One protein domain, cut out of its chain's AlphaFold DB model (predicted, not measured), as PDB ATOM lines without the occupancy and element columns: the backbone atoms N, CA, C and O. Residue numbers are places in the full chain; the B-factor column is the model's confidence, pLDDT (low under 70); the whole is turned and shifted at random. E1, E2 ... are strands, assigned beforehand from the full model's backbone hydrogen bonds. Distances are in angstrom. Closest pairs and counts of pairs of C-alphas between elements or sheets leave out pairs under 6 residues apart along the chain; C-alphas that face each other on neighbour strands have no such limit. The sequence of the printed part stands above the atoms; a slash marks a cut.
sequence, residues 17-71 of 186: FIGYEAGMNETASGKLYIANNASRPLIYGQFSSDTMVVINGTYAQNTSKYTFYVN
ATOM      1  N   PHE A  17     139.846 159.350 130.470       97.12
ATOM      2  CA  PHE A  17     139.747 159.880 131.833       97.12
ATOM      3  C   PHE A  17     138.324 159.743 132.391       97.12
ATOM      4  O   PHE A  17     137.359 160.262 131.811       97.12
ATOM      5  N   ILE A  18     138.189 159.052 133.526       97.50
ATOM      6  CA  ILE A  18     136.909 158.757 134.181       97.50
ATOM      7  C   ILE A  18     136.992 159.071 135.688       97.50
ATOM      8  O   ILE A  18     137.687 158.388 136.436       97.50
ATOM      9  N   GLY A  19     136.226 160.074 136.122       97.44
ATOM     10  CA  GLY A  19     136.003 160.515 137.502       97.44
ATOM     11  C   GLY A  19     136.601 161.895 137.837       97.44
ATOM     12  O   GLY A  19     137.162 162.560 136.967       97.44
ATOM     13  N   TYR A  20     136.395 162.364 139.076       96.25
ATOM     14  CA  TYR A  20     136.813 163.700 139.539       96.25
ATOM     15  C   TYR A  20     138.337 163.862 139.451       96.25
ATOM     16  O   TYR A  20     139.066 163.040 140.001       96.25
ATOM     17  N   GLU A  21     138.803 164.892 138.737       95.75
ATOM     18  CA  GLU A  21     140.226 165.206 138.503       95.75
ATOM     19  C   GLU A  21     141.063 164.058 137.894       95.75
ATOM     20  O   GLU A  21     142.297 164.091 137.910       95.75
ATOM     21  N   ALA A  22     140.422 163.039 137.310       97.12
ATOM     22  CA  ALA A  22     141.119 161.909 136.706       97.12
ATOM     23  C   ALA A  22     142.034 162.378 135.566       97.12
ATOM     24  O   ALA A  22     141.577 163.031 134.626       97.12
ATOM     25  N   GLY A  23     143.328 162.055 135.657       94.31
ATOM     26  CA  GLY A  23     144.324 162.429 134.649       94.31
ATOM     27  C   GLY A  23     144.470 163.939 134.435       94.31
ATOM     28  O   GLY A  23     144.943 164.344 133.381       94.31
ATOM     29  N   MET A  24     144.055 164.775 135.398       93.50
ATOM     30  CA  MET A  24     144.017 166.236 135.239       93.50
ATOM     31  C   MET A  24     145.352 166.830 134.770       93.50
ATOM     32  O   MET A  24     145.328 167.766 133.984       93.50
ATOM     33  N   ASN A  25     146.483 166.277 135.223       89.56
ATOM     34  CA  ASN A  25     147.836 166.755 134.912       89.56
ATOM     35  C   ASN A  25     148.607 165.835 133.942       89.56
ATOM     36  O   ASN A  25     149.832 165.905 133.881       89.56
ATOM     37  N   GLU A  26     147.929 164.916 133.250       91.38
ATOM     38  CA  GLU A  26     148.592 164.035 132.284       91.38
ATOM     39  C   GLU A  26     149.028 164.828 131.037       91.38
ATOM     40  O   GLU A  26     148.342 165.740 130.589       91.38
ATOM     41  N   THR A  27     150.186 164.486 130.481       90.88
ATOM     42  CA  THR A  27     150.771 165.127 129.286       90.88
ATOM     43  C   THR A  27     151.164 164.108 128.211       90.88
ATOM     44  O   THR A  27     151.474 164.461 127.075       90.88
ATOM     45  N   ALA A  28     151.157 162.818 128.549       90.88
ATOM     46  CA  ALA A  28     151.453 161.734 127.629       90.88
ATOM     47  C   ALA A  28     150.205 161.264 126.860       90.88
ATOM     48  O   ALA A  28     149.064 161.574 127.198       90.88
ATOM     49  N   SER A  29     150.437 160.477 125.807       92.44
ATOM     50  CA  SER A  29     149.385 159.862 124.986       92.44
ATOM     51  C   SER A  29     149.067 158.431 125.426       92.44
ATOM     52  O   SER A  29     149.928 157.726 125.960       92.44
ATOM     53  N   GLY A  30     147.857 157.971 125.108       93.75
ATOM     54  CA  GLY A  30     147.443 156.581 125.279       93.75
ATOM     55  C   GLY A  30     147.359 156.135 126.738       93.75
ATOM     56  O   GLY A  30     147.800 155.034 127.063       93.75
ATOM     57  N   LYS A  31     146.830 156.980 127.622       94.56
ATOM     58  CA  LYS A  31     146.707 156.724 129.060       94.56
ATOM     59  C   LYS A  31     145.266 156.465 129.470       94.56
ATOM     60  O   LYS A  31     144.338 157.035 128.903       94.56
ATOM     61  N   LEU A  32     145.082 155.640 130.492       95.94
ATOM     62  CA  LEU A  32     143.802 155.402 131.151       95.94
ATOM     63  C   LEU A  32     143.903 155.837 132.610       95.94
ATOM     64  O   LEU A  32     144.790 155.383 133.326       95.94
ATOM     65  N   TYR A  33     142.958 156.662 133.057       97.31
ATOM     66  CA  TYR A  33     142.753 156.966 134.468       97.31
ATOM     67  C   TYR A  33     141.288 156.754 134.837       97.31
ATOM     68  O   TYR A  33     140.399 157.416 134.297       97.31
ATOM     69  N   ILE A  34     141.053 155.881 135.812       97.75
ATOM     70  CA  ILE A  34     139.802 155.806 136.566       97.75
ATOM     71  C   ILE A  34     140.138 156.219 137.996       97.75
ATOM     72  O   ILE A  34     140.849 155.504 138.704       97.75
ATOM     73  N   ALA A  35     139.697 157.408 138.397       96.88
ATOM     74  CA  ALA A  35     140.138 158.050 139.631       96.88
ATOM     75  C   ALA A  35     139.083 159.012 140.186       96.88
ATOM     76  O   ALA A  35     138.218 159.484 139.461       96.88
ATOM     77  N   ASN A  36     139.178 159.336 141.471       95.69
ATOM     78  CA  ASN A  36     138.392 160.392 142.118       95.69
ATOM     79  C   ASN A  36     139.280 161.515 142.683       95.69
ATOM     80  O   ASN A  36     138.867 162.215 143.603       95.69
ATOM     81  N   ASN A  37     140.520 161.605 142.205       93.31
ATOM     82  CA  ASN A  37     141.508 162.625 142.536       93.31
ATOM     83  C   ASN A  37     142.630 162.610 141.475       93.31
ATOM     84  O   ASN A  37     142.766 161.640 140.724       93.31
ATOM     85  N   ALA A  38     143.467 163.650 141.458       89.50
ATOM     86  CA  ALA A  38     144.550 163.793 140.480       89.50
ATOM     87  C   ALA A  38     145.791 162.901 140.718       89.50
ATOM     88  O   ALA A  38     146.586 162.719 139.796       89.50
ATOM     89  N   SER A  39     145.992 162.363 141.926       86.81
ATOM     90  CA  SER A  39     147.295 161.817 142.353       86.81
ATOM     91  C   SER A  39     147.353 160.291 142.432       86.81
ATOM     92  O   SER A  39     148.397 159.692 142.187       86.81
ATOM     93  N   ARG A  40     146.251 159.644 142.819       87.62
ATOM     94  CA  ARG A  40     146.168 158.202 143.071       87.62
ATOM     95  C   ARG A  40     144.951 157.627 142.353       87.62
ATOM     96  O   ARG A  40     143.851 157.649 142.915       87.62
ATOM     97  N   PRO A  41     145.121 157.130 141.117       95.00
ATOM     98  CA  PRO A  41     144.034 156.482 140.410       95.00
ATOM     99  C   PRO A  41     143.699 155.129 141.039       95.00
ATOM    100  O   PRO A  41     144.570 154.415 141.538       95.00
ATOM    101  N   LEU A  42     142.418 154.765 140.975       97.12
ATOM    102  CA  LEU A  42     141.974 153.408 141.278       97.12
ATOM    103  C   LEU A  42     142.488 152.445 140.204       97.12
ATOM    104  O   LEU A  42     142.957 151.357 140.527       97.12
ATOM    105  N   ILE A  43     142.416 152.871 138.941       97.69
ATOM    106  CA  ILE A  43     142.973 152.156 137.793       97.69
ATOM    107  C   ILE A  43     143.770 153.147 136.952       97.69
ATOM    108  O   ILE A  43     143.215 154.118 136.437       97.69
ATOM    109  N   TYR A  44     145.060 152.875 136.806       96.62
ATOM    110  CA  TYR A  44     145.912 153.467 135.787       96.62
ATOM    111  C   TYR A  44     146.124 152.456 134.660       96.62
ATOM    112  O   TYR A  44     146.221 151.254 134.904       96.62
ATOM    113  N   GLY A  45     146.238 152.927 133.425       96.12
ATOM    114  CA  GLY A  45     146.630 152.078 132.310       96.12
ATOM    115  C   GLY A  45     147.391 152.829 131.231       96.12
ATOM    116  O   GLY A  45     147.342 154.056 131.137       96.12
ATOM    117  N   GLN A  46     148.087 152.062 130.401       93.38
ATOM    118  CA  GLN A  46     148.771 152.545 129.210       93.38
ATOM    119  C   GLN A  46     148.412 151.638 128.031       93.38
ATOM    120  O   GLN A  46     148.490 150.418 128.141       93.38
ATOM    121  N   PHE A  47     148.030 152.249 126.911       93.38
ATOM    122  CA  PHE A  47     147.706 151.578 125.650       93.38
ATOM    123  C   PHE A  47     148.899 151.520 124.678       93.38
ATOM    124  O   PHE A  47     148.864 150.761 123.716       93.38
ATOM    125  N   SER A  48     149.938 152.331 124.904       84.94
ATOM    126  CA  SER A  48     151.163 152.402 124.090       84.94
ATOM    127  C   SER A  48     152.277 151.477 124.616       84.94
ATOM    128  O   SER A  48     151.977 150.629 125.448       84.94
ATOM    129  N   SER A  49     153.511 151.634 124.095       72.31
ATOM    130  CA  SER A  49     154.759 150.823 124.176       72.31
ATOM    131  C   SER A  49     154.898 149.690 125.207       72.31
ATOM    132  O   SER A  49     155.517 148.690 124.875       72.31
ATOM    133  N   ASP A  50     154.296 149.802 126.388       80.00
ATOM    134  CA  ASP A  50     154.070 148.700 127.328       80.00
ATOM    135  C   ASP A  50     152.580 148.684 127.714       80.00
ATOM    136  O   ASP A  50     152.156 149.469 128.571       80.00
ATOM    137  N   THR A  51     151.762 147.846 127.060       92.44
ATOM    138  CA  THR A  51     150.338 147.749 127.417       92.44
ATOM    139  C   THR A  51     150.216 147.206 128.833       92.44
ATOM    140  O   THR A  51     150.655 146.089 129.112       92.44
ATOM    141  N   MET A  52     149.623 147.991 129.732       95.25
ATOM    142  CA  MET A  52     149.516 147.616 131.139       95.25
ATOM    143  C   MET A  52     148.290 148.195 131.833       95.25
ATOM    144  O   MET A  52     147.751 149.232 131.435       95.25
ATOM    145  N   VAL A  53     147.925 147.544 132.934       97.00
ATOM    146  CA  VAL A  53     146.943 147.997 133.916       97.00
ATOM    147  C   VAL A  53     147.567 147.926 135.307       97.00
ATOM    148  O   VAL A  53     148.131 146.907 135.702       97.00
ATOM    149  N   VAL A  54     147.434 149.015 136.053       96.88
ATOM    150  CA  VAL A  54     147.924 149.190 137.419       96.88
ATOM    151  C   VAL A  54     146.721 149.507 138.306       96.88
ATOM    152  O   VAL A  54     146.047 150.519 138.119       96.88
ATOM    153  N   ILE A  55     146.436 148.636 139.271       97.44
ATOM    154  CA  ILE A  55     145.373 148.819 140.261       97.44
ATOM    155  C   ILE A  55     145.957 149.495 141.503       97.44
ATOM    156  O   ILE A  55     146.994 149.066 142.010       97.44
ATOM    157  N   ASN A  56     145.269 150.523 142.009       95.19
ATOM    158  CA  ASN A  56     145.643 151.284 143.209       95.19
ATOM    159  C   ASN A  56     147.043 151.935 143.133       95.19
ATOM    160  O   ASN A  56     147.761 152.060 144.131       95.19
ATOM    161  N   GLY A  57     147.463 152.359 141.945       93.12
ATOM    162  CA  GLY A  57     148.786 152.942 141.760       93.12
ATOM    163  C   GLY A  57     148.996 153.573 140.395       93.12
ATOM    164  O   GLY A  57     148.081 153.660 139.584       93.12
ATOM    165  N   THR A  58     150.224 154.013 140.144       91.94
ATOM    166  CA  THR A  58     150.642 154.672 138.898       91.94
ATOM    167  C   THR A  58     151.735 153.886 138.172       91.94
ATOM    168  O   THR A  58     152.284 152.921 138.705       91.94
ATOM    169  N   TYR A  59     152.100 154.339 136.967       89.75
ATOM    170  CA  TYR A  59     153.237 153.806 136.204       89.75
ATOM    171  C   TYR A  59     154.518 153.685 137.040       89.75
ATOM    172  O   TYR A  59     155.168 152.647 137.018       89.75
ATOM    173  N   ALA A  60     154.846 154.716 137.828       90.06
ATOM    174  CA  ALA A  60     156.084 154.770 138.606       90.06
ATOM    175  C   ALA A  60     156.177 153.680 139.689       90.06
ATOM    176  O   ALA A  60     157.273 153.351 140.132       90.06
ATOM    177  N   GLN A  61     155.041 153.121 140.115       90.38
ATOM    178  CA  GLN A  61     154.987 152.059 141.123       90.38
ATOM    179  C   GLN A  61     155.107 150.662 140.496       90.38
ATOM    180  O   GLN A  61     155.597 149.743 141.144       90.38
ATOM    181  N   ASN A  62     154.742 150.502 139.219       90.88
ATOM    182  CA  ASN A  62     154.948 149.265 138.462       90.88
ATOM    183  C   ASN A  62     156.364 149.214 137.862       90.88
ATOM    184  O   ASN A  62     156.553 149.180 136.646       90.88
ATOM    185  N   THR A  63     157.376 149.233 138.728       87.44
ATOM    186  CA  THR A  63     158.794 149.312 138.336       87.44
ATOM    187  C   THR A  63     159.263 148.124 137.492       87.44
ATOM    188  O   THR A  63     160.159 148.275 136.668       87.44
ATOM    189  N   SER A  64     158.627 146.959 137.649       85.62
ATOM    190  CA  SER A  64     158.896 145.744 136.866       85.62
ATOM    191  C   SER A  64     158.044 145.618 135.595       85.62
ATOM    192  O   SER A  64     158.067 144.568 134.963       85.62
ATOM    193  N   LYS A  65     157.269 146.652 135.233       87.38
ATOM    194  CA  LYS A  65     156.457 146.726 134.004       87.38
ATOM    195  C   LYS A  65     155.538 145.522 133.757       87.38
ATOM    196  O   LYS A  65     155.342 145.096 132.618       87.38
ATOM    197  N   TYR A  66     154.926 144.979 134.804       90.56
ATOM    198  CA  TYR A  66     153.946 143.912 134.621       90.56
ATOM    199  C   TYR A  66     152.747 144.416 133.811       90.56
ATOM    200  O   TYR A  66     152.230 145.501 134.075       90.56
ATOM    201  N   THR A  67     152.247 143.601 132.877       93.81
ATOM    202  CA  THR A  67     151.005 143.892 132.139       93.81
ATOM    203  C   THR A  67     149.812 144.081 133.082       93.81
ATOM    204  O   THR A  67     148.939 144.901 132.821       93.81
ATOM    205  N   PHE A  68     149.782 143.353 134.198       94.00
ATOM    206  CA  PHE A  68     148.808 143.539 135.269       94.00
ATOM    207  C   PHE A  68     149.542 143.659 136.602       94.00
ATOM    208  O   PHE A  68     150.206 142.716 137.030       94.00
ATOM    209  N   TYR A  69     149.426 144.816 137.248       94.81
ATOM    210  CA  TYR A  69     150.055 145.103 138.534       94.81
ATOM    211  C   TYR A  69     149.014 145.570 139.544       94.81
ATOM    212  O   TYR A  69     148.183 146.427 139.245       94.81
ATOM    213  N   VAL A  70     149.081 145.039 140.760       95.38
ATOM    214  CA  VAL A  70     148.247 145.479 141.880       95.38
ATOM    215  C   VAL A  70     149.162 146.035 142.956       95.38
ATOM    216  O   VAL A  70     149.987 145.313 143.507       95.38
ATOM    217  N   ASN A  71     149.006 147.320 143.258       93.06
ATOM    218  CA  ASN A  71     149.698 147.946 144.372       93.06
ATOM    219  C   ASN A  71     148.970 147.614 145.684       93.06
ATOM    220  O   ASN A  71     148.071 148.344 146.122       93.06
TER     221      ASN A  71
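This is residues 17 to 71 of the 186 residues of the protein "Peptidase S74 domain-containing protein" of Bacteroidales bacterium (UniProt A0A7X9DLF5). There is little regular structure: one small sheet of four short strands side by side, with long loops at both ends. Residues 17 to 30 loop beside E1, and residues 56 to 67 arch over one face by E3 and E4. The 55 printed residues have no named helix; the mixed sheet runs E1, E2, E3, E4, all strand in class with 15 residues in strands. It is compact, radius of gyration of the C-alphas 10.1 A, spans 28 by 22 by 14 A.

E1 is residues 31 to 34, 10.2 A, from C-alpha 31 at (146.707, 156.724, 129.060). E2 is 43 to 46, 10.4 A; E3 is 52 to 55, 10.1 A; E4 is 68 to 70, 6.9 A, ending at C-alpha 70, (148.247, 145.479, 141.880).

Residues 17 to 18 pair, parallel, with 33 to 34 of E1. E1, E2 and E3 form a meander, each strand the antiparallel neighbour of the one before. Hairpin E1 and E2 has N 32 and O 45 at 2.8 A; hairpin E2 and E3 has N 54 and O 44 at 2.8 A. E3 and E4 are parallel, at 17 degrees, with N 55 and O 69 at 2.8 A.

The C-alphas of Tyr 20 and Ser 64, the two farthest apart, are 28.6 A apart. The link E3 to E4 is long. The printed part has no cut, and no printed residue is under 70 in pLDDT.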